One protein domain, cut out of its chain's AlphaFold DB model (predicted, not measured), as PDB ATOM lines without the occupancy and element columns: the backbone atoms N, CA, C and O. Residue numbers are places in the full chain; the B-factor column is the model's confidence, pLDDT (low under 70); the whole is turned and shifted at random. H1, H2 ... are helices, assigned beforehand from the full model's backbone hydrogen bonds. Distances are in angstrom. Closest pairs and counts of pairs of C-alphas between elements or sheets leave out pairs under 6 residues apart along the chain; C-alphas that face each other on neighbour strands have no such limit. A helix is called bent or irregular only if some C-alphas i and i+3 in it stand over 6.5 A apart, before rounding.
ATOM      1  N   TYR A  12     -38.741 -50.505  -7.285       82.62
ATOM      2  CA  TYR A  12     -39.579 -49.463  -7.866       82.62
ATOM      3  C   TYR A  12     -41.074 -49.714  -7.618       82.62
ATOM      4  O   TYR A  12     -41.584 -50.783  -7.976       82.62
ATOM      5  N   PRO A  13     -41.807 -48.724  -7.073       87.00
ATOM      6  CA  PRO A  13     -43.257 -48.791  -6.936       87.00
ATOM      7  C   PRO A  13     -43.978 -49.040  -8.271       87.00
ATOM      8  O   PRO A  13     -43.548 -48.585  -9.333       87.00
ATOM      9  N   THR A  14     -45.106 -49.751  -8.227       88.56
ATOM     10  CA  THR A  14     -45.866 -50.155  -9.424       88.56
ATOM     11  C   THR A  14     -46.367 -48.963 -10.250       88.56
ATOM     12  O   THR A  14     -46.372 -49.015 -11.477       88.56
ATOM     13  N   ASP A  15     -46.756 -47.870  -9.598       88.62
ATOM     14  CA  ASP A  15     -47.149 -46.611 -10.243       88.62
ATOM     15  C   ASP A  15     -45.969 -45.898 -10.925       88.62
ATOM     16  O   ASP A  15     -46.133 -45.332 -12.001       88.62
ATOM     17  N   THR A  16     -44.770 -45.986 -10.348       89.38
ATOM     18  CA  THR A  16     -43.528 -45.481 -10.951       89.38
ATOM     19  C   THR A  16     -43.169 -46.268 -12.212       89.38
ATOM     20  O   THR A  16     -42.883 -45.676 -13.250       89.38
ATOM     21  N   LYS A  17     -43.251 -47.604 -12.150       89.88
ATOM     22  CA  LYS A  17     -43.065 -48.478 -13.320       89.88
ATOM     23  C   LYS A  17     -44.069 -48.150 -14.427       89.88
ATOM     24  O   LYS A  17     -43.692 -48.054 -15.590       89.88
ATOM     25  N   LEU A  18     -45.337 -47.949 -14.055       92.00
ATOM     26  CA  LEU A  18     -46.396 -47.576 -14.992       92.00
ATOM     27  C   LEU A  18     -46.095 -46.237 -15.673       92.00
ATOM     28  O   LEU A  18     -46.201 -46.152 -16.893       92.00
ATOM     29  N   LEU A  19     -45.697 -45.222 -14.903       92.50
ATOM     30  CA  LEU A  19     -45.350 -43.907 -15.435       92.50
ATOM     31  C   LEU A  19     -44.220 -43.992 -16.466       92.50
ATOM     32  O   LEU A  19     -44.330 -43.393 -17.531       92.50
ATOM     33  N   LEU A  20     -43.161 -44.752 -16.180       91.69
ATOM     34  CA  LEU A  20     -42.038 -44.927 -17.105       91.69
ATOM     35  C   LEU A  20     -42.484 -45.514 -18.447       91.69
ATOM     36  O   LEU A  20     -42.178 -44.953 -19.497       91.69
ATOM     37  N   CYS A  21     -43.258 -46.602 -18.422       91.56
ATOM     38  CA  CYS A  21     -43.782 -47.208 -19.646       91.56
ATOM     39  C   CYS A  21     -44.736 -46.263 -20.398       91.56
ATOM     40  O   CYS A  21     -44.710 -46.230 -21.625       91.56
ATOM     41  N   GLN A  22     -45.548 -45.474 -19.684       92.06
ATOM     42  CA  GLN A  22     -46.442 -44.487 -20.297       92.06
ATOM     43  C   GLN A  22     -45.675 -43.351 -20.977       92.06
ATOM     44  O   GLN A  22     -45.996 -43.003 -22.104       92.06
ATOM     45  N   LEU A  23     -44.632 -42.814 -20.340       92.69
ATOM     46  CA  LEU A  23     -43.818 -41.747 -20.929       92.69
ATOM     47  C   LEU A  23     -43.114 -42.195 -22.214       92.69
ATOM     48  O   LEU A  23     -42.999 -41.406 -23.148       92.69
ATOM     49  N   VAL A  24     -42.672 -43.455 -22.267       91.25
ATOM     50  CA  VAL A  24     -42.092 -44.054 -23.478       91.25
ATOM     51  C   VAL A  24     -43.163 -44.266 -24.548       91.25
ATOM     52  O   VAL A  24     -42.928 -43.965 -25.712       91.25
ATOM     53  N   TYR A  25     -44.353 -44.735 -24.167       89.62
ATOM     54  CA  TYR A  25     -45.471 -44.903 -25.097       89.62
ATOM     55  C   TYR A  25     -45.947 -43.572 -25.709       89.62
ATOM     56  O   TYR A  25     -46.237 -43.506 -26.903       89.62
ATOM     57  N   ASP A  26     -45.983 -42.510 -24.903       89.56
ATOM     58  CA  ASP A  26     -46.397 -41.162 -25.307       89.56
ATOM     59  C   ASP A  26     -45.273 -40.365 -26.003       89.56
ATOM     60  O   ASP A  26     -45.483 -39.222 -26.432       89.56
ATOM     61  N   ALA A  27     -44.067 -40.934 -26.110       87.94
ATOM     62  CA  ALA A  27     -42.948 -40.302 -26.792       87.94
ATOM     63  C   ALA A  27     -43.252 -40.137 -28.292       87.94
ATOM     64  O   ALA A  27     -43.800 -41.021 -28.957       87.94
ATOM     65  N   LYS A  28     -42.907 -38.967 -28.837       84.12
ATOM     66  CA  LYS A  28     -43.069 -38.663 -30.262       84.12
ATOM     67  C   LYS A  28     -41.787 -39.005 -31.015       84.12
ATOM     68  O   LYS A  28     -40.721 -39.133 -30.416       84.12
ATOM     69  N   GLU A  29     -41.882 -39.103 -32.339       77.06
ATOM     70  CA  GLU A  29     -40.685 -39.145 -33.183       77.06
ATOM     71  C   GLU A  29     -39.778 -37.948 -32.868       77.06
ATOM     72  O   GLU A  29     -40.237 -36.806 -32.799       77.06
ATOM     73  N   GLY A  30     -38.495 -38.230 -32.642       79.19
ATOM     74  CA  GLY A  30     -37.490 -37.237 -32.264       79.19
ATOM     75  C   GLY A  30     -37.284 -37.052 -30.759       79.19
ATOM     76  O   GLY A  30     -36.356 -36.342 -30.390       79.19
ATOM     77  N   ASN A  31     -38.086 -37.686 -29.893       87.38
ATOM     78  CA  ASN A  31     -37.780 -37.725 -28.462       87.38
ATOM     79  C   ASN A  31     -36.584 -38.637 -28.163       87.38
ATOM     80  O   ASN A  31     -36.436 -39.686 -28.790       87.38
ATOM     81  N   THR A  32     -35.768 -38.256 -27.180       88.69
ATOM     82  CA  THR A  32     -34.644 -39.071 -26.688       88.69
ATOM     83  C   THR A  32     -34.908 -39.628 -25.287       88.69
ATOM     84  O   THR A  32     -35.871 -39.248 -24.613       88.69
ATOM     85  N   TRP A  33     -34.045 -40.530 -24.813       87.62
ATOM     86  CA  TRP A  33     -34.114 -41.017 -23.432       87.62
ATOM     87  C   TRP A  33     -33.886 -39.910 -22.406       87.62
ATOM     88  O   TRP A  33     -34.481 -39.956 -21.333       87.62
ATOM     89  N   GLU A  34     -33.075 -38.903 -22.729       89.38
ATOM     90  CA  GLU A  34     -32.872 -37.722 -21.890       89.38
ATOM     91  C   GLU A  34     -34.169 -36.923 -21.730       89.38
ATOM     92  O   GLU A  34     -34.506 -36.547 -20.610       89.38
ATOM     93  N   ASP A  35     -34.940 -36.730 -22.808       90.75
ATOM     94  CA  ASP A  35     -36.248 -36.065 -22.721       90.75
ATOM     95  C   ASP A  35     -37.211 -36.836 -21.811       90.75
ATOM     96  O   ASP A  35     -37.987 -36.255 -21.049       90.75
ATOM     97  N   ILE A  36     -37.197 -38.167 -21.917       91.19
ATOM     98  CA  ILE A  36     -38.054 -39.043 -21.115       91.19
ATOM     99  C   ILE A  36     -37.618 -39.001 -19.651       91.19
ATOM    100  O   ILE A  36     -38.473 -38.904 -18.771       91.19
ATOM    101  N   LEU A  37     -36.308 -39.027 -19.391       90.00
ATOM    102  CA  LEU A  37     -35.741 -38.908 -18.052       90.00
ATOM    103  C   LEU A  37     -36.130 -37.576 -17.411       90.00
ATOM    104  O   LEU A  37     -36.610 -37.576 -16.280       90.00
ATOM    105  N   ASP A  38     -35.993 -36.465 -18.137       89.50
ATOM    106  CA  ASP A  38     -36.362 -35.135 -17.648       89.50
ATOM    107  C   ASP A  38     -37.858 -35.055 -17.306       89.50
ATOM    108  O   ASP A  38     -38.245 -34.627 -16.214       89.50
ATOM    109  N   ARG A  39     -38.728 -35.565 -18.186       91.06
ATOM    110  CA  ARG A  39     -40.170 -35.651 -17.899       91.06
ATOM    111  C   ARG A  39     -40.466 -36.524 -16.688       91.06
ATOM    112  O   ARG A  39     -41.358 -36.190 -15.910       91.06
ATOM    113  N   PHE A  40     -39.746 -37.630 -16.530       90.38
ATOM    114  CA  PHE A  40     -39.924 -38.561 -15.423       90.38
ATOM    115  C   PHE A  40     -39.555 -37.926 -14.079       90.38
ATOM    116  O   PHE A  40     -40.395 -37.896 -13.178       90.38
ATOM    117  N   ILE A  41     -38.347 -37.367 -13.946       87.88
ATOM    118  CA  ILE A  41     -37.871 -36.783 -12.680       87.88
ATOM    119  C   ILE A  41     -38.701 -35.569 -12.251       87.88
ATOM    120  O   ILE A  41     -38.890 -35.347 -11.056       87.88
ATOM    121  N   ASN A  42     -39.254 -34.826 -13.214       87.19
ATOM    122  CA  ASN A  42     -40.093 -33.659 -12.957       87.19
ATOM    123  C   ASN A  42     -41.586 -34.003 -12.793       87.19
ATOM    124  O   ASN A  42     -42.394 -33.130 -12.462       87.19
ATOM    125  N   HIS A  43     -41.990 -35.262 -12.988       89.75
ATOM    126  CA  HIS A  43     -43.399 -35.645 -12.935       89.75
ATOM    127  C   HIS A  43     -43.969 -35.534 -11.505       89.75
ATOM    128  O   HIS A  43     -43.317 -35.982 -10.559       89.75
ATOM    129  N   PRO A  44     -45.208 -35.037 -11.292       88.25
ATOM    130  CA  PRO A  44     -45.806 -34.900  -9.956       88.25
ATOM    131  C   PRO A  44     -45.871 -36.190  -9.131       88.25
ATOM    132  O   PRO A  44     -45.783 -36.140  -7.907       88.25
ATOM    133  N   ILE A  45     -46.018 -37.349  -9.781       85.44
ATOM    134  CA  ILE A  45     -45.953 -38.654  -9.095       85.44
ATOM    135  C   ILE A  45     -44.569 -38.843  -8.460       85.44
ATOM    136  O   ILE A  45     -44.472 -39.242  -7.307       85.44
ATOM    137  N   ILE A  46     -43.496 -38.493  -9.163       85.88
ATOM    138  CA  ILE A  46     -42.138 -38.618  -8.631       85.88
ATOM    139  C   ILE A  46     -41.863 -37.518  -7.610       85.88
ATOM    140  O   ILE A  46     -41.473 -37.805  -6.482       85.88
ATOM    141  N   THR A  47     -42.158 -36.264  -7.956       84.69
ATOM    142  CA  THR A  47     -41.794 -35.116  -7.119       84.69
ATOM    143  C   THR A  47     -42.627 -34.980  -5.843       84.69
ATOM    144  O   THR A  47     -42.127 -34.476  -4.839       84.69
ATOM    145  N   ARG A  48     -43.896 -35.418  -5.848       82.88
ATOM    146  CA  ARG A  48     -44.810 -35.265  -4.700       82.88
ATOM    147  C   ARG A  48     -45.098 -36.571  -3.979       82.88
ATOM    148  O   ARG A  48     -45.063 -36.593  -2.754       82.88
ATOM    149  N   LEU A  49     -45.422 -37.637  -4.713       80.38
ATOM    150  CA  LEU A  49     -45.833 -38.903  -4.097       80.38
ATOM    151  C   LEU A  49     -44.622 -39.718  -3.635       80.38
ATOM    152  O   LEU A  49     -44.636 -40.257  -2.532       80.38
ATOM    153  N   HIS A  50     -43.561 -39.738  -4.441       80.56
ATOM    154  CA  HIS A  50     -42.300 -40.420  -4.132       80.56
ATOM    155  C   HIS A  50     -41.187 -39.436  -3.758       80.56
ATOM    156  O   HIS A  50     -40.007 -39.748  -3.902       80.56
ATOM    157  N   GLY A  51     -41.560 -38.256  -3.247       63.16
ATOM    158  CA  GLY A  51     -40.667 -37.114  -3.035       63.16
ATOM    159  C   GLY A  51     -39.403 -37.419  -2.219       63.16
ATOM    160  O   GLY A  51     -38.318 -36.920  -2.509       63.16
ATOM    161  N   THR A  52     -39.515 -38.303  -1.229       59.41
ATOM    162  CA  THR A  52     -38.386 -38.772  -0.408       59.41
ATOM    163  C   THR A  52     -37.475 -39.765  -1.135       59.41
ATOM    164  O   THR A  52     -36.292 -39.842  -0.821       59.41
ATOM    165  N   SER A  53     -37.997 -40.490  -2.129       59.50
ATOM    166  CA  SER A  53     -37.236 -41.388  -3.008       59.50
ATOM    167  C   SER A  53     -36.660 -40.678  -4.237       59.50
ATOM    168  O   SER A  53     -35.917 -41.310  -4.979       59.50
ATOM    169  N   ILE A  54     -36.908 -39.374  -4.454       56.66
ATOM    170  CA  ILE A  54     -36.303 -38.608  -5.568       56.66
ATOM    171  C   ILE A  54     -34.779 -38.752  -5.579       56.66
ATOM    172  O   ILE A  54     -34.205 -38.884  -6.651       56.66
ATOM    173  N   MET A  55     -34.112 -38.789  -4.417       55.12
ATOM    174  CA  MET A  55     -32.655 -38.990  -4.362       55.12
ATOM    175  C   MET A  55     -32.212 -40.335  -4.957       55.12
ATOM    176  O   MET A  55     -31.096 -40.451  -5.456       55.12
ATOM    177  N   GLU A  56     -33.080 -41.346  -4.933       64.44
ATOM    178  CA  GLU A  56     -32.820 -42.646  -5.551       64.44
ATOM    179  C   GLU A  56     -33.032 -42.617  -7.070       64.44
ATOM    180  O   GLU A  56     -32.371 -43.364  -7.786       64.44
ATOM    181  N   PHE A  57     -33.910 -41.735  -7.557       64.50
ATOM    182  CA  PHE A  57     -34.179 -41.523  -8.983       64.50
ATOM    183  C   PHE A  57     -33.233 -40.503  -9.634       64.50
ATOM    184  O   PHE A  57     -32.989 -40.577 -10.834       64.50
ATOM    185  N   ALA A  58     -32.664 -39.581  -8.854       60.53
ATOM    186  CA  ALA A  58     -31.812 -38.487  -9.328       60.53
ATOM    187  C   ALA A  58     -30.470 -38.954  -9.919       60.53
ATOM    188  O   ALA A  58     -29.822 -38.198 -10.637       60.53
ATOM    189  N   ASN A  59     -30.059 -40.191  -9.628       67.12
ATOM    190  CA  ASN A  59     -28.819 -40.778 -10.139       67.12
ATOM    191  C   ASN A  59     -29.028 -41.674 -11.367       67.12
ATOM    192  O   ASN A  59     -28.056 -42.243 -11.862       67.12
ATOM    193  N   ILE A  60     -30.267 -41.837 -11.843       76.12
ATOM    194  CA  ILE A  60     -30.547 -42.631 -13.042       76.12
ATOM    195  C   ILE A  60     -30.027 -41.864 -14.259       76.12
ATOM    196  O   ILE A  60     -30.414 -40.717 -14.478       76.12
ATOM    197  N   LYS A  61     -29.160 -42.492 -15.057       79.00
ATOM    198  CA  LYS A  61     -28.742 -41.958 -16.361       79.00
ATOM    199  C   LYS A  61     -29.710 -42.405 -17.456       79.00
ATOM    200  O   LYS A  61     -30.432 -43.385 -17.291       79.00
ATOM    201  N   ALA A  62     -29.704 -41.711 -18.592       75.81
ATOM    202  CA  ALA A  62     -30.553 -42.042 -19.741       75.81
ATOM    203  C   ALA A  62     -30.347 -43.494 -20.231       75.81
ATOM    204  O   ALA A  62     -31.319 -44.216 -20.450       75.81
ATOM    205  N   ASP A  63     -29.097 -43.964 -20.287       75.06
ATOM    206  CA  ASP A  63     -28.773 -45.352 -20.651       75.06
ATOM    207  C   ASP A  63     -29.343 -46.368 -19.641       75.06
ATOM    208  O   ASP A  63     -29.896 -47.405 -20.022       75.06
ATOM    209  N   ASP A  64     -29.296 -46.045 -18.346       81.88
ATOM    210  CA  ASP A  64     -29.852 -46.890 -17.282       81.88
ATOM    211  C   ASP A  64     -31.390 -46.915 -17.332       81.88
ATOM    212  O   ASP A  64     -32.013 -47.940 -17.040       81.88
ATOM    213  N   LEU A  65     -32.010 -45.801 -17.739       84.31
ATOM    214  CA  LEU A  65     -33.457 -45.676 -17.912       84.31
ATOM    215  C   LEU A  65     -33.975 -46.627 -18.993       84.31
ATOM    216  O   LEU A  65     -35.005 -47.274 -18.798       84.31
ATOM    217  N   SER A  66     -33.239 -46.747 -20.100       83.19
ATOM    218  CA  SER A  66     -33.585 -47.671 -21.181       83.19
ATOM    219  C   SER A  66     -33.627 -49.118 -20.682       83.19
ATOM    220  O   SER A  66     -34.645 -49.806 -20.808       83.19
ATOM    221  N   THR A  67     -32.566 -49.536 -19.990       83.00
ATOM    222  CA  THR A  67     -32.422 -50.875 -19.413       83.00
ATOM    223  C   THR A  67     -33.509 -51.144 -18.370       83.00
ATOM    224  O   THR A  67     -34.070 -52.241 -18.314       83.00
ATOM    225  N   LEU A  68     -33.864 -50.129 -17.577       85.88
ATOM    226  CA  LEU A  68     -34.948 -50.204 -16.604       85.88
ATOM    227  C   LEU A  68     -36.306 -50.447 -17.273       85.88
ATOM    228  O   LEU A  68     -37.023 -51.359 -16.864       85.88
ATOM    229  N   VAL A  69     -36.656 -49.671 -18.301       88.25
ATOM    230  CA  VAL A  69     -37.932 -49.822 -19.020       88.25
ATOM    231  C   VAL A  69     -38.034 -51.201 -19.665       88.25
ATOM    232  O   VAL A  69     -39.049 -51.877 -19.501       88.25
ATOM    233  N   ILE A  70     -36.978 -51.654 -20.340       84.69
ATOM    234  CA  ILE A  70     -36.942 -52.983 -20.964       84.69
ATOM    235  C   ILE A  70     -37.086 -54.076 -19.900       84.69
ATOM    236  O   ILE A  70     -37.871 -55.009 -20.068       84.69
ATOM    237  N   GLY A  71     -36.393 -53.934 -18.767       84.56
ATOM    238  CA  GLY A  71     -36.530 -54.832 -17.623       84.56
ATOM    239  C   GLY A  71     -37.971 -54.911 -17.109       84.56
ATOM    240  O   GLY A  71     -38.481 -56.009 -16.887       84.56
ATOM    241  N   ILE A  72     -38.657 -53.771 -16.982       89.00
ATOM    242  CA  ILE A  72     -40.066 -53.707 -16.557       89.00
ATOM    243  C   ILE A  72     -40.979 -54.433 -17.551       89.00
ATOM    244  O   ILE A  72     -41.855 -55.197 -17.130       89.00
ATOM    245  N   ILE A  73     -40.784 -54.219 -18.855       86.50
ATOM    246  CA  ILE A  73     -41.563 -54.892 -19.904       86.50
ATOM    247  C   ILE A  73     -41.338 -56.405 -19.819       86.50
ATOM    248  O   ILE A  73     -42.310 -57.154 -19.712       86.50
ATOM    249  N   ASN A  74     -40.079 -56.847 -19.764       82.69
ATOM    250  CA  ASN A  74     -39.701 -58.259 -19.670       82.69
ATOM    251  C   ASN A  74     -40.297 -58.951 -18.442       82.69
ATOM    252  O   ASN A  74     -40.891 -60.025 -18.565       82.69
ATOM    253  N   ASP A  75     -40.174 -58.337 -17.264       85.06
ATOM    254  CA  ASP A  75     -40.740 -58.859 -16.018       85.06
ATOM    255  C   ASP A  75     -42.267 -58.969 -16.109       85.06
ATOM    256  O   ASP A  75     -42.858 -59.998 -15.767       85.06
ATOM    257  N   THR A  76     -42.915 -57.936 -16.652       83.62
ATOM    258  CA  THR A  76     -44.372 -57.906 -16.799       83.62
ATOM    259  C   THR A  76     -44.852 -58.987 -17.764       83.62
ATOM    260  O   THR A  76     -45.761 -59.743 -17.422       83.62
ATOM    261  N   VAL A  77     -44.237 -59.108 -18.943       77.44
ATOM    262  CA  VAL A  77     -44.587 -60.121 -19.954       77.44
ATOM    263  C   VAL A  77     -44.327 -61.533 -19.422       77.44
ATOM    264  O   VAL A  77     -45.184 -62.406 -19.556       77.44
ATOM    265  N   SER A  78     -43.204 -61.757 -18.735       77.81
ATOM    266  CA  SER A  78     -42.870 -63.059 -18.137       77.81
ATOM    267  C   SER A  78     -43.879 -63.479 -17.066       77.81
ATOM    268  O   SER A  78     -44.304 -64.634 -17.023       77.81
ATOM    269  N   LYS A  79     -44.343 -62.538 -16.235       77.56
ATOM    270  CA  LYS A  79     -45.403 -62.798 -15.248       77.56
ATOM    271  C   LYS A  79     -46.747 -63.118 -15.905       77.56
ATOM    272  O   LYS A  79     -47.519 -63.898 -15.350       77.56
ATOM    273  N   VAL A  80     -47.029 -62.560 -17.084       69.94
ATOM    274  CA  VAL A  80     -48.213 -62.929 -17.875       69.94
ATOM    275  C   VAL A  80     -48.076 -64.351 -18.422       69.94
ATOM    276  O   VAL A  80     -48.968 -65.154 -18.166       69.94
ATOM    277  N   LYS A  81     -46.934 -64.702 -19.039       67.25
ATOM    278  CA  LYS A  81     -46.639 -66.080 -19.489       67.25
ATOM    279  C   LYS A  81     -46.884 -67.102 -18.392       67.25
ATOM    280  O   LYS A  81     -47.583 -68.089 -18.609       67.25
ATOM    281  N   ALA A  82     -46.309 -66.856 -17.215       66.06
ATOM    282  CA  ALA A  82     -46.384 -67.762 -16.076       66.06
ATOM    283  C   ALA A  82     -47.821 -67.934 -15.555       66.06
ATOM    284  O   ALA A  82     -48.198 -69.028 -15.136       66.06
ATOM    285  N   ALA A  83     -48.641 -66.880 -15.596       61.31
ATOM    286  CA  ALA A  83     -50.050 -66.949 -15.209       61.31
ATOM    287  C   ALA A  83     -50.891 -67.784 -16.192       61.31
ATOM    288  O   ALA A  83     -51.802 -68.489 -15.759       61.31
ATOM    289  N   ASP A  84     -50.557 -67.746 -17.485       59.50
ATOM    290  CA  ASP A  84     -51.278 -68.489 -18.523       59.50
ATOM    291  C   ASP A  84     -50.823 -69.964 -18.608       59.50
ATOM    292  O   ASP A  84     -51.649 -70.857 -18.799       59.50
ATOM    293  N   THR A  85     -49.541 -70.265 -18.349       54.59
ATOM    294  CA  THR A  85     -49.016 -71.653 -18.304       54.59
ATOM    295  C   THR A  85     -49.358 -72.410 -17.023       54.59
ATOM    296  O   THR A  85     -49.459 -73.635 -17.046       54.59
ATOM    297  N   SER A  86     -49.584 -71.721 -15.901       48.81
ATOM    298  CA  SER A  86     -49.917 -72.364 -14.619       48.81
ATOM    299  C   SER A  86     -51.375 -72.827 -14.499       48.81
ATOM    300  O   SER A  86     -51.785 -73.268 -13.427       48.81
ATOM    301  N   GLY A  87     -52.174 -72.767 -15.577       43.56
ATOM    302  CA  GLY A  87     -53.479 -73.434 -15.650       43.56
ATOM    303  C   GLY A  87     -54.456 -73.055 -14.533       43.56
ATOM    304  O   GLY A  87     -55.387 -73.811 -14.241       43.56
ATOM    305  N   SER A 102     -56.049 -64.432 -29.532       47.97
ATOM    306  CA  SER A 102     -54.953 -65.190 -30.171       47.97
ATOM    307  C   SER A 102     -53.785 -64.289 -30.611       47.97
ATOM    308  O   SER A 102     -52.730 -64.768 -31.013       47.97
ATOM    309  N   HIS A 103     -53.991 -62.972 -30.559       49.94
ATOM    310  CA  HIS A 103     -53.009 -61.940 -30.849       49.94
ATOM    311  C   HIS A 103     -52.095 -61.634 -29.651       49.94
ATOM    312  O   HIS A 103     -50.890 -61.491 -29.837       49.94
ATOM    313  N   ASP A 104     -52.639 -61.630 -28.426       50.31
ATOM    314  CA  ASP A 104     -51.860 -61.389 -27.203       50.31
ATOM    315  C   ASP A 104     -50.866 -62.545 -26.978       50.31
ATOM    316  O   ASP A 104     -49.726 -62.306 -26.599       50.31
ATOM    317  N   GLU A 105     -51.262 -63.791 -27.280       51.81
ATOM    318  CA  GLU A 105     -50.400 -64.981 -27.160       51.81
ATOM    319  C   GLU A 105     -49.173 -64.925 -28.088       51.81
ATOM    320  O   GLU A 105     -48.074 -65.278 -27.662       51.81
ATOM    321  N   LYS A 106     -49.321 -64.405 -29.317       51.75
ATOM    322  CA  LYS A 106     -48.202 -64.255 -30.267       51.75
ATOM    323  C   LYS A 106     -47.193 -63.190 -29.835       51.75
ATOM    324  O   LYS A 106     -45.996 -63.414 -29.948       51.75
ATOM    325  N   LEU A 107     -47.670 -62.059 -29.310       55.06
ATOM    326  CA  LEU A 107     -46.814 -60.997 -28.756       55.06
ATOM    327  C   LEU A 107     -46.029 -61.470 -27.534       55.06
ATOM    328  O   LEU A 107     -44.929 -61.000 -27.264       55.06
ATOM    329  N   ILE A 108     -46.620 -62.392 -26.779       55.66
ATOM    330  CA  ILE A 108     -46.016 -62.947 -25.587       55.66
ATOM    331  C   ILE A 108     -44.859 -63.881 -25.969       55.66
ATOM    332  O   ILE A 108     -43.819 -63.783 -25.337       55.66
ATOM    333  N   GLU A 109     -44.963 -64.749 -26.980       53.69
ATOM    334  CA  GLU A 109     -43.932 -65.761 -27.294       53.69
ATOM    335  C   GLU A 109     -42.522 -65.203 -27.577       53.69
ATOM    336  O   GLU A 109     -41.538 -65.852 -27.210       53.69
ATOM    337  N   GLU A 110     -42.391 -63.981 -28.093       55.06
ATOM    338  CA  GLU A 110     -41.091 -63.380 -28.404       55.06
ATOM    339  C   GLU A 110     -40.395 -62.820 -27.148       55.06
ATOM    340  O   GLU A 110     -40.953 -62.069 -26.348       55.06
ATOM    341  N   SER A 111     -39.153 -63.250 -26.917       51.44
ATOM    342  CA  SER A 111     -38.320 -62.757 -25.819       51.44
ATOM    343  C   SER A 111     -37.781 -61.368 -26.171       51.44
ATOM    344  O   SER A 111     -37.026 -61.226 -27.126       51.44
ATOM    345  N   VAL A 112     -38.132 -60.354 -25.381       56.31
ATOM    346  CA  VAL A 112     -37.835 -58.917 -25.593       56.31
ATOM    347  C   VAL A 112     -36.397 -58.558 -25.133       56.31
ATOM    348  O   VAL A 112     -36.083 -57.451 -24.695       56.31
ATOM    349  N   VAL A 113     -35.470 -59.518 -25.206       54.03
ATOM    350  CA  VAL A 113     -34.066 -59.317 -24.816       54.03
ATOM    351  C   VAL A 113     -33.344 -58.539 -25.916       54.03
ATOM    352  O   VAL A 113     -33.205 -59.033 -27.029       54.03
ATOM    353  N   GLY A 114     -32.859 -57.340 -25.582       54.03
ATOM    354  CA  GLY A 114     -32.098 -56.487 -26.502       54.03
ATOM    355  C   GLY A 114     -32.930 -55.463 -27.277       54.03
ATOM    356  O   GLY A 114     -32.466 -55.005 -28.315       54.03
ATOM    357  N   LEU A 115     -34.133 -55.108 -26.800       62.72
ATOM    358  CA  LEU A 115     -34.932 -54.064 -27.443       62.72
ATOM    359  C   LEU A 115     -34.297 -52.677 -27.272       62.72
ATOM    360  O   LEU A 115     -34.077 -52.224 -26.157       62.72
ATOM    361  N   GLU A 116     -34.046 -51.977 -28.369       65.69
ATOM    362  CA  GLU A 116     -33.600 -50.585 -28.380       65.69
ATOM    363  C   GLU A 116     -34.794 -49.614 -28.380       65.69
ATOM    364  O   GLU A 116     -35.929 -49.980 -28.689       65.69
ATOM    365  N   PHE A 117     -34.555 -48.335 -28.073       62.19
ATOM    366  CA  PHE A 117     -35.609 -47.309 -28.028       62.19
ATOM    367  C   PHE A 117     -36.452 -47.239 -29.302       62.19
ATOM    368  O   PHE A 117     -37.677 -47.231 -29.244       62.19
ATOM    369  N   PHE A 118     -35.797 -47.237 -30.462       60.88
ATOM    370  CA  PHE A 118     -36.482 -47.162 -31.750       60.88
ATOM    371  C   PHE A 118     -37.370 -48.385 -32.005       60.88
ATOM    372  O   PHE A 118     -38.405 -48.255 -32.654       60.88
ATOM    373  N   GLN A 119     -37.017 -49.538 -31.431       67.38
ATOM    374  CA  GLN A 119     -37.832 -50.751 -31.476       67.38
ATOM    375  C   GLN A 119     -39.012 -50.680 -30.496       67.38
ATOM    376  O   GLN A 119     -40.053 -51.262 -30.739       67.38
ATOM    377  N   LEU A 120     -38.918 -49.914 -29.403       71.69
ATOM    378  CA  LEU A 120     -40.089 -49.612 -28.567       71.69
ATOM    379  C   LEU A 120     -41.068 -48.654 -29.260       71.69
ATOM    380  O   LEU A 120     -42.267 -48.675 -28.975       71.69
ATOM    381  N   CYS A 121     -40.565 -47.817 -30.168       72.56
ATOM    382  CA  CYS A 121     -41.370 -46.880 -30.941       72.56
ATOM    383  C   CYS A 121     -42.048 -47.509 -32.168       72.56
ATOM    384  O   CYS A 121     -42.983 -46.894 -32.697       72.56
ATOM    385  N   ASP A 122     -41.613 -48.693 -32.609       79.38
ATOM    386  CA  ASP A 122     -42.228 -49.426 -33.714       79.38
ATOM    387  C   ASP A 122     -43.581 -50.056 -33.317       79.38
ATOM    388  O   ASP A 122     -44.029 -49.979 -32.169       79.38
ATOM    389  N   HIS A 123     -44.292 -50.636 -34.291       77.69
ATOM    390  CA  HIS A 123     -45.624 -51.203 -34.051       77.69
ATOM    391  C   HIS A 123     -45.608 -52.283 -32.960       77.69
ATOM    392  O   HIS A 123     -46.502 -52.324 -32.118       77.69
ATOM    393  N   GLN A 124     -44.592 -53.143 -32.957       77.56
ATOM    394  CA  GLN A 124     -44.525 -54.299 -32.075       77.56
ATOM    395  C   GLN A 124     -44.108 -53.897 -30.655       77.56
ATOM    396  O   GLN A 124     -44.724 -54.329 -29.677       77.56
ATOM    397  N   GLY A 125     -43.137 -52.993 -30.525       77.88
ATOM    398  CA  GLY A 125     -42.765 -52.387 -29.253       77.88
ATOM    399  C   GLY A 125     -43.915 -51.622 -28.605       77.88
ATOM    400  O   GLY A 125     -44.151 -51.752 -27.400       77.88
ATOM    401  N   ARG A 126     -44.711 -50.897 -29.401       82.25
ATOM    402  CA  ARG A 126     -45.916 -50.211 -28.913       82.25
ATOM    403  C   ARG A 126     -46.961 -51.181 -28.372       82.25
ATOM    404  O   ARG A 126     -47.559 -50.897 -27.335       82.25
ATOM    405  N   GLU A 127     -47.183 -52.317 -29.024       82.94
ATOM    406  CA  GLU A 127     -48.118 -53.336 -28.530       82.94
ATOM    407  C   GLU A 127     -47.659 -53.951 -27.203       82.94
ATOM    408  O   GLU A 127     -48.462 -54.099 -26.275       82.94
ATOM    409  N   LEU A 128     -46.357 -54.217 -27.059       82.38
ATOM    410  CA  LEU A 128     -45.768 -54.675 -25.798       82.38
ATOM    411  C   LEU A 128     -45.904 -53.628 -24.685       82.38
ATOM    412  O   LEU A 128     -46.256 -53.971 -23.553       82.38
ATOM    413  N   LEU A 129     -45.693 -52.348 -25.000       85.88
ATOM    414  CA  LEU A 129     -45.902 -51.240 -24.065       85.88
ATOM    415  C   LEU A 129     -47.366 -51.120 -23.636       85.88
ATOM    416  O   LEU A 129     -47.631 -50.948 -22.445       85.88
ATOM    417  N   ILE A 130     -48.324 -51.266 -24.558       86.56
ATOM    418  CA  ILE A 130     -49.762 -51.272 -24.242       86.56
ATOM    419  C   ILE A 130     -50.093 -52.430 -23.298       86.56
ATOM    420  O   ILE A 130     -50.774 -52.232 -22.284       86.56
ATOM    421  N   LEU A 131     -49.598 -53.634 -23.598       84.56
ATOM    422  CA  LEU A 131     -49.797 -54.811 -22.756       84.56
ATOM    423  C   LEU A 131     -49.213 -54.591 -21.353       84.56
ATOM    424  O   LEU A 131     -49.897 -54.830 -20.349       84.56
ATOM    425  N   CYS A 132     -47.976 -54.097 -21.284       87.56
ATOM    426  CA  CYS A 132     -47.272 -53.802 -20.043       87.56
ATOM    427  C   CYS A 132     -48.025 -52.752 -19.211       87.56
ATOM    428  O   CYS A 132     -48.407 -53.030 -18.069       87.56
ATOM    429  N   CYS A 133     -48.360 -51.601 -19.804       89.94
ATOM    430  CA  CYS A 133     -49.136 -50.542 -19.157       89.94
ATOM    431  C   CYS A 133     -50.488 -51.062 -18.654       89.94
ATOM    432  O   CYS A 133     -50.878 -50.801 -17.517       89.94
ATOM    433  N   GLY A 134     -51.196 -51.858 -19.461       86.75
ATOM    434  CA  GLY A 134     -52.481 -52.441 -19.083       86.75
ATOM    435  C   GLY A 134     -52.396 -53.387 -17.878       86.75
ATOM    436  O   GLY A 134     -53.340 -53.467 -17.083       86.75
ATOM    437  N   LYS A 135     -51.283 -54.110 -17.710       86.69
ATOM    438  CA  LYS A 135     -51.044 -54.995 -16.558       86.69
ATOM    439  C   LYS A 135     -50.602 -54.209 -15.327       86.69
ATOM    440  O   LYS A 135     -51.207 -54.384 -14.269       86.69
ATOM    441  N   LEU A 136     -49.636 -53.302 -15.474       88.19
ATOM    442  CA  LEU A 136     -49.178 -52.424 -14.394       88.19
ATOM    443  C   LEU A 136     -50.323 -51.564 -13.845       88.19
ATOM    444  O   LEU A 136     -50.476 -51.448 -12.632       88.19
ATOM    445  N   HIS A 137     -51.206 -51.062 -14.709       89.75
ATOM    446  CA  HIS A 137     -52.398 -50.331 -14.287       89.75
ATOM    447  C   HIS A 137     -53.326 -51.186 -13.411       89.75
ATOM    448  O   HIS A 137     -53.757 -50.745 -12.345       89.75
ATOM    449  N   LYS A 138     -53.608 -52.437 -13.804       86.94
ATOM    450  CA  LYS A 138     -54.433 -53.351 -12.993       86.94
ATOM    451  C   LYS A 138     -53.798 -53.642 -11.634       86.94
ATOM    452  O   LYS A 138     -54.520 -53.676 -10.637       86.94
ATOM    453  N   LEU A 139     -52.479 -53.841 -11.597       86.38
ATOM    454  CA  LEU A 139     -51.732 -54.053 -10.355       86.38
ATOM    455  C   LEU A 139     -51.796 -52.816  -9.455       86.38
ATOM    456  O   LEU A 139     -52.177 -52.934  -8.294       86.38
ATOM    457  N   CYS A 140     -51.546 -51.630 -10.010       86.62
ATOM    458  CA  CYS A 140     -51.635 -50.360  -9.294       86.62
ATOM    459  C   CYS A 140     -53.031 -50.153  -8.679       86.62
ATOM    460  O   CYS A 140     -53.165 -49.884  -7.483       86.62
ATOM    461  N   VAL A 141     -54.100 -50.383  -9.452       86.88
ATOM    462  CA  VAL A 141     -55.484 -50.297  -8.951       86.88
ATOM    463  C   VAL A 141     -55.744 -51.305  -7.826       86.88
ATOM    464  O   VAL A 141     -56.402 -50.969  -6.837       86.88
ATOM    465  N   ALA A 142     -55.252 -52.540  -7.951       86.75
ATOM    466  CA  ALA A 142     -55.401 -53.558  -6.914       86.75
ATOM    467  C   ALA A 142     -54.657 -53.175  -5.622       86.75
ATOM    468  O   ALA A 142     -55.211 -53.315  -4.529       86.75
ATOM    469  N   GLU A 143     -53.443 -52.637  -5.737       88.62
ATOM    470  CA  GLU A 143     -52.650 -52.156  -4.605       88.62
ATOM    471  C   GLU A 143     -53.330 -50.993  -3.879       88.62
ATOM    472  O   GLU A 143     -53.437 -51.029  -2.651       88.62
ATOM    473  N   ILE A 144     -53.844 -50.000  -4.614       87.31
ATOM    474  CA  ILE A 144     -54.588 -48.869  -4.039       87.31
ATOM    475  C   ILE A 144     -55.823 -49.377  -3.293       87.31
ATOM    476  O   ILE A 144     -56.034 -49.021  -2.134       87.31
ATOM    477  N   LYS A 145     -56.614 -50.266  -3.908       88.06
ATOM    478  CA  LYS A 145     -57.790 -50.868  -3.256       88.06
ATOM    479  C   LYS A 145     -57.415 -51.608  -1.973       88.06
ATOM    480  O   LYS A 145     -58.125 -51.488  -0.975       88.06
ATOM    481  N   ARG A 146     -56.302 -52.348  -1.976       90.00
ATOM    482  CA  ARG A 146     -55.804 -53.053  -0.789       90.00
ATOM    483  C   ARG A 146     -55.392 -52.075   0.312       90.00
ATOM    484  O   ARG A 146     -55.822 -52.253   1.445       90.00
ATOM    485  N   LYS A 147     -54.621 -51.035  -0.023       88.31
ATOM    486  CA  LYS A 147     -54.207 -49.987   0.926       88.31
ATOM    487  C   LYS A 147     -55.420 -49.291   1.550       88.31
ATOM    488  O   LYS A 147     -55.511 -49.213   2.766       88.31
ATOM    489  N   LEU A 148     -56.402 -48.886   0.742       90.44
ATOM    490  CA  LEU A 148     -57.640 -48.271   1.239       90.44
ATOM    491  C   LEU A 148     -58.432 -49.207   2.161       90.44
ATOM    492  O   LEU A 148     -58.952 -48.773   3.188       90.44
ATOM    493  N   SER A 149     -58.515 -50.494   1.817       92.50
ATOM    494  CA  SER A 149     -59.178 -51.500   2.650       92.50
ATOM    495  C   SER A 149     -58.477 -51.685   4.001       92.50
ATOM    496  O   SER A 149     -59.145 -51.730   5.034       92.50
ATOM    497  N   ASN A 150     -57.141 -51.737   4.009       91.69
ATOM    498  CA  ASN A 150     -56.350 -51.841   5.236       91.69
ATOM    499  C   ASN A 150     -56.514 -50.597   6.112       91.69
ATOM    500  O   ASN A 150     -56.907 -50.733   7.266       91.69
ATOM    501  N   ASN A 151     -56.360 -49.402   5.542       92.06
ATOM    502  CA  ASN A 151     -56.536 -48.149   6.276       92.06
ATOM    503  C   ASN A 151     -57.943 -48.041   6.881       92.06
ATOM    504  O   ASN A 151     -58.106 -47.583   8.007       92.06
ATOM    505  N   ARG A 152     -58.979 -48.502   6.166       93.88
ATOM    506  CA  ARG A 152     -60.349 -48.545   6.698       93.88
ATOM    507  C   ARG A 152     -60.467 -49.477   7.909       93.88
ATOM    508  O   ARG A 152     -61.181 -49.146   8.853       93.88
ATOM    509  N   LYS A 153     -59.803 -50.636   7.882       93.00
ATOM    510  CA  LYS A 153     -59.786 -51.578   9.012       93.00
ATOM    511  C   LYS A 153     -59.035 -51.000  10.207       93.00
ATOM    512  O   LYS A 153     -59.570 -51.036  11.308       93.00
ATOM    513  N   GLU A 154     -57.854 -50.437   9.979       93.06
ATOM    514  CA  GLU A 154     -57.041 -49.791  11.016       93.06
ATOM    515  C   GLU A 154     -57.800 -48.632  11.666       93.06
ATOM    516  O   GLU A 154     -57.910 -48.569  12.887       93.06
ATOM    517  N   PHE A 155     -58.430 -47.773  10.861       92.94
ATOM    518  CA  PHE A 155     -59.264 -46.688  11.374       92.94
ATOM    519  C   PHE A 155     -60.432 -47.211  12.217       92.94
ATOM    520  O   PHE A 155     -60.686 -46.706  13.306       92.94
ATOM    521  N   SER A 156     -61.124 -48.258  11.758       93.75
ATOM    522  CA  SER A 156     -62.212 -48.874  12.527       93.75
ATOM    523  C   SER A 156     -61.731 -49.450  13.862       93.75
ATOM    524  O   SER A 156     -62.458 -49.357  14.848       93.75
ATOM    525  N   GLN A 157     -60.536 -50.044  13.901       93.69
ATOM    526  CA  GLN A 157     -59.937 -50.567  15.130       93.69
ATOM    527  C   GLN A 157     -59.585 -49.438  16.101       93.69
ATOM    528  O   GLN A 157     -59.946 -49.517  17.273       93.69
ATOM    529  N   LEU A 158     -58.963 -48.363  15.614       93.69
ATOM    530  CA  LEU A 158     -58.652 -47.185  16.426       93.69
ATOM    531  C   LEU A 158     -59.920 -46.558  17.016       93.69
ATOM    532  O   LEU A 158     -59.967 -46.273  18.208       93.69
ATOM    533  N   MET A 159     -60.980 -46.417  16.214       93.50
ATOM    534  CA  MET A 159     -62.263 -45.906  16.703       93.50
ATOM    535  C   MET A 159     -62.865 -46.809  17.786       93.50
ATOM    536  O   MET A 159     -63.347 -46.301  18.793       93.50
ATOM    537  N   SER A 160     -62.782 -48.135  17.634       88.69
ATOM    538  CA  SER A 160     -63.272 -49.073  18.654       88.69
ATOM    539  C   SER A 160     -62.476 -49.057  19.963       88.69
ATOM    540  O   SER A 160     -62.997 -49.489  20.978       88.69
ATOM    541  N   GLN A 161     -61.230 -48.573  19.952       87.50
ATOM    542  CA  GLN A 161     -60.409 -48.413  21.160       87.50
ATOM    543  C   GLN A 161     -60.677 -47.088  21.888       87.50
ATOM    544  O   GLN A 161     -60.322 -46.949  23.055       87.50
ATOM    545  N   LEU A 162     -61.266 -46.110  21.194       79.62
ATOM    546  CA  LEU A 162     -61.625 -44.796  21.734       79.62
ATOM    547  C   LEU A 162     -63.050 -44.745  22.309       79.62
ATOM    548  O   LEU A 162     -63.415 -43.724  22.892       79.62
ATOM    549  N   THR A 163     -63.847 -45.800  22.114       59.94
ATOM    550  CA  THR A 163     -65.238 -45.910  22.592       59.94
ATOM    551  C   THR A 163     -65.315 -46.912  23.732       59.94
ATOM    552  O   THR A 163     -66.073 -46.645  24.688       59.94
TER     553      THR A 163
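Overview. This is residues 12 to 87 and 102 to 163 of the 163 residues of an uncharacterized protein of Pichia membranifaciens NRRL Y-2026 (UniProt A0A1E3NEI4). Two long helices, H5 and H8, cross nearly at a right angle, with the shorter H1 packed on both in the middle of the body, while residues 145 to 163 at the far end of H8 stick out as a long arm. H2 folds back on H1 as a hairpin and meets the beginning of H5; H3 and H4 follow beyond H2, and H6 and H7 sit near the first part of H8. The printed part has 138 residues with eight named helices, H1 to H8 in chain order, and no named strand: the class is all helix. It is loose, with a radius of gyration of the C-alphas of 18.0 A and spans of 61 by 42 by 20 A.

Arrangement. Start at H1, residues 14 to 25; it and H8, residues 123 to 162, are the hubs, touching four helices each. H1 touches residues 126 to 140 of H8 at a shallow tilt of 26 degrees, opposite ways; the closest C-alphas, of Leu 18 and Leu 136, are 5.6 A apart. Next comes H2, residues 33 to 41, in a helical hairpin with H1 at 37 degrees, only just steep; the closest C-alphas are those of Leu 23 and Ile 36, 6.4 A. H3, residues 44 to 49, and H4, residues 51 to 57, touch only at the corner, and only just, with Ile 46 and Ile 54 closest at 6.6 A between C-alphas. In H5, residues 62 to 85, look at Val 69: its C-alpha is 6.4 A from that of Cys 21, where H5 touches H1. H5 touches H8 about perpendicular, at 80 degrees, with the C-alphas of Ile 73 and Cys 132 closest at 5.8 A. H6, residues 102 to 109, only just touches H8, with 3 pairs of C-alphas within 8 A, Leu 107 and Leu 128 closest at 7.1 A. H7, residues 117 to 121, touches H8 only at the corner, Gln 119 to Gly 125 at 5.7 A between C-alphas. Each O i to N i+4 pair is within hydrogen-bond range in H1, H2, H3, H5, H7 and H8; H6 has 3 of 4, and H4 1 of 3, with 3 of 4 O i to N i+3 pairs.

Along the chain. Find C-alpha 14 at (-45.866, -50.155, -9.424); from there H1 runs 16.5 A. H2 is 12.2 A long, and H4 is only just irregular, with C-alphas 52 and 55 7.0 A apart. H5 runs 34.9 A from C-alpha 62 at (-30.553, -42.042, -19.741). H8 runs 58.4 A to C-alpha 162 at (-61.625, -44.796, 21.734).

Size, cuts and confidence. The C-alphas farthest apart, of Gly 30 and Thr 163, are 62.1 A apart. Residues 88 to 101 are not printed; C-alphas 87 and 102 are 16.8 A apart across this cut. Of the links printed whole, none is long. Confidence is under 70 in residues 51 to 59, 80 to 87, 102 to 119 and 163.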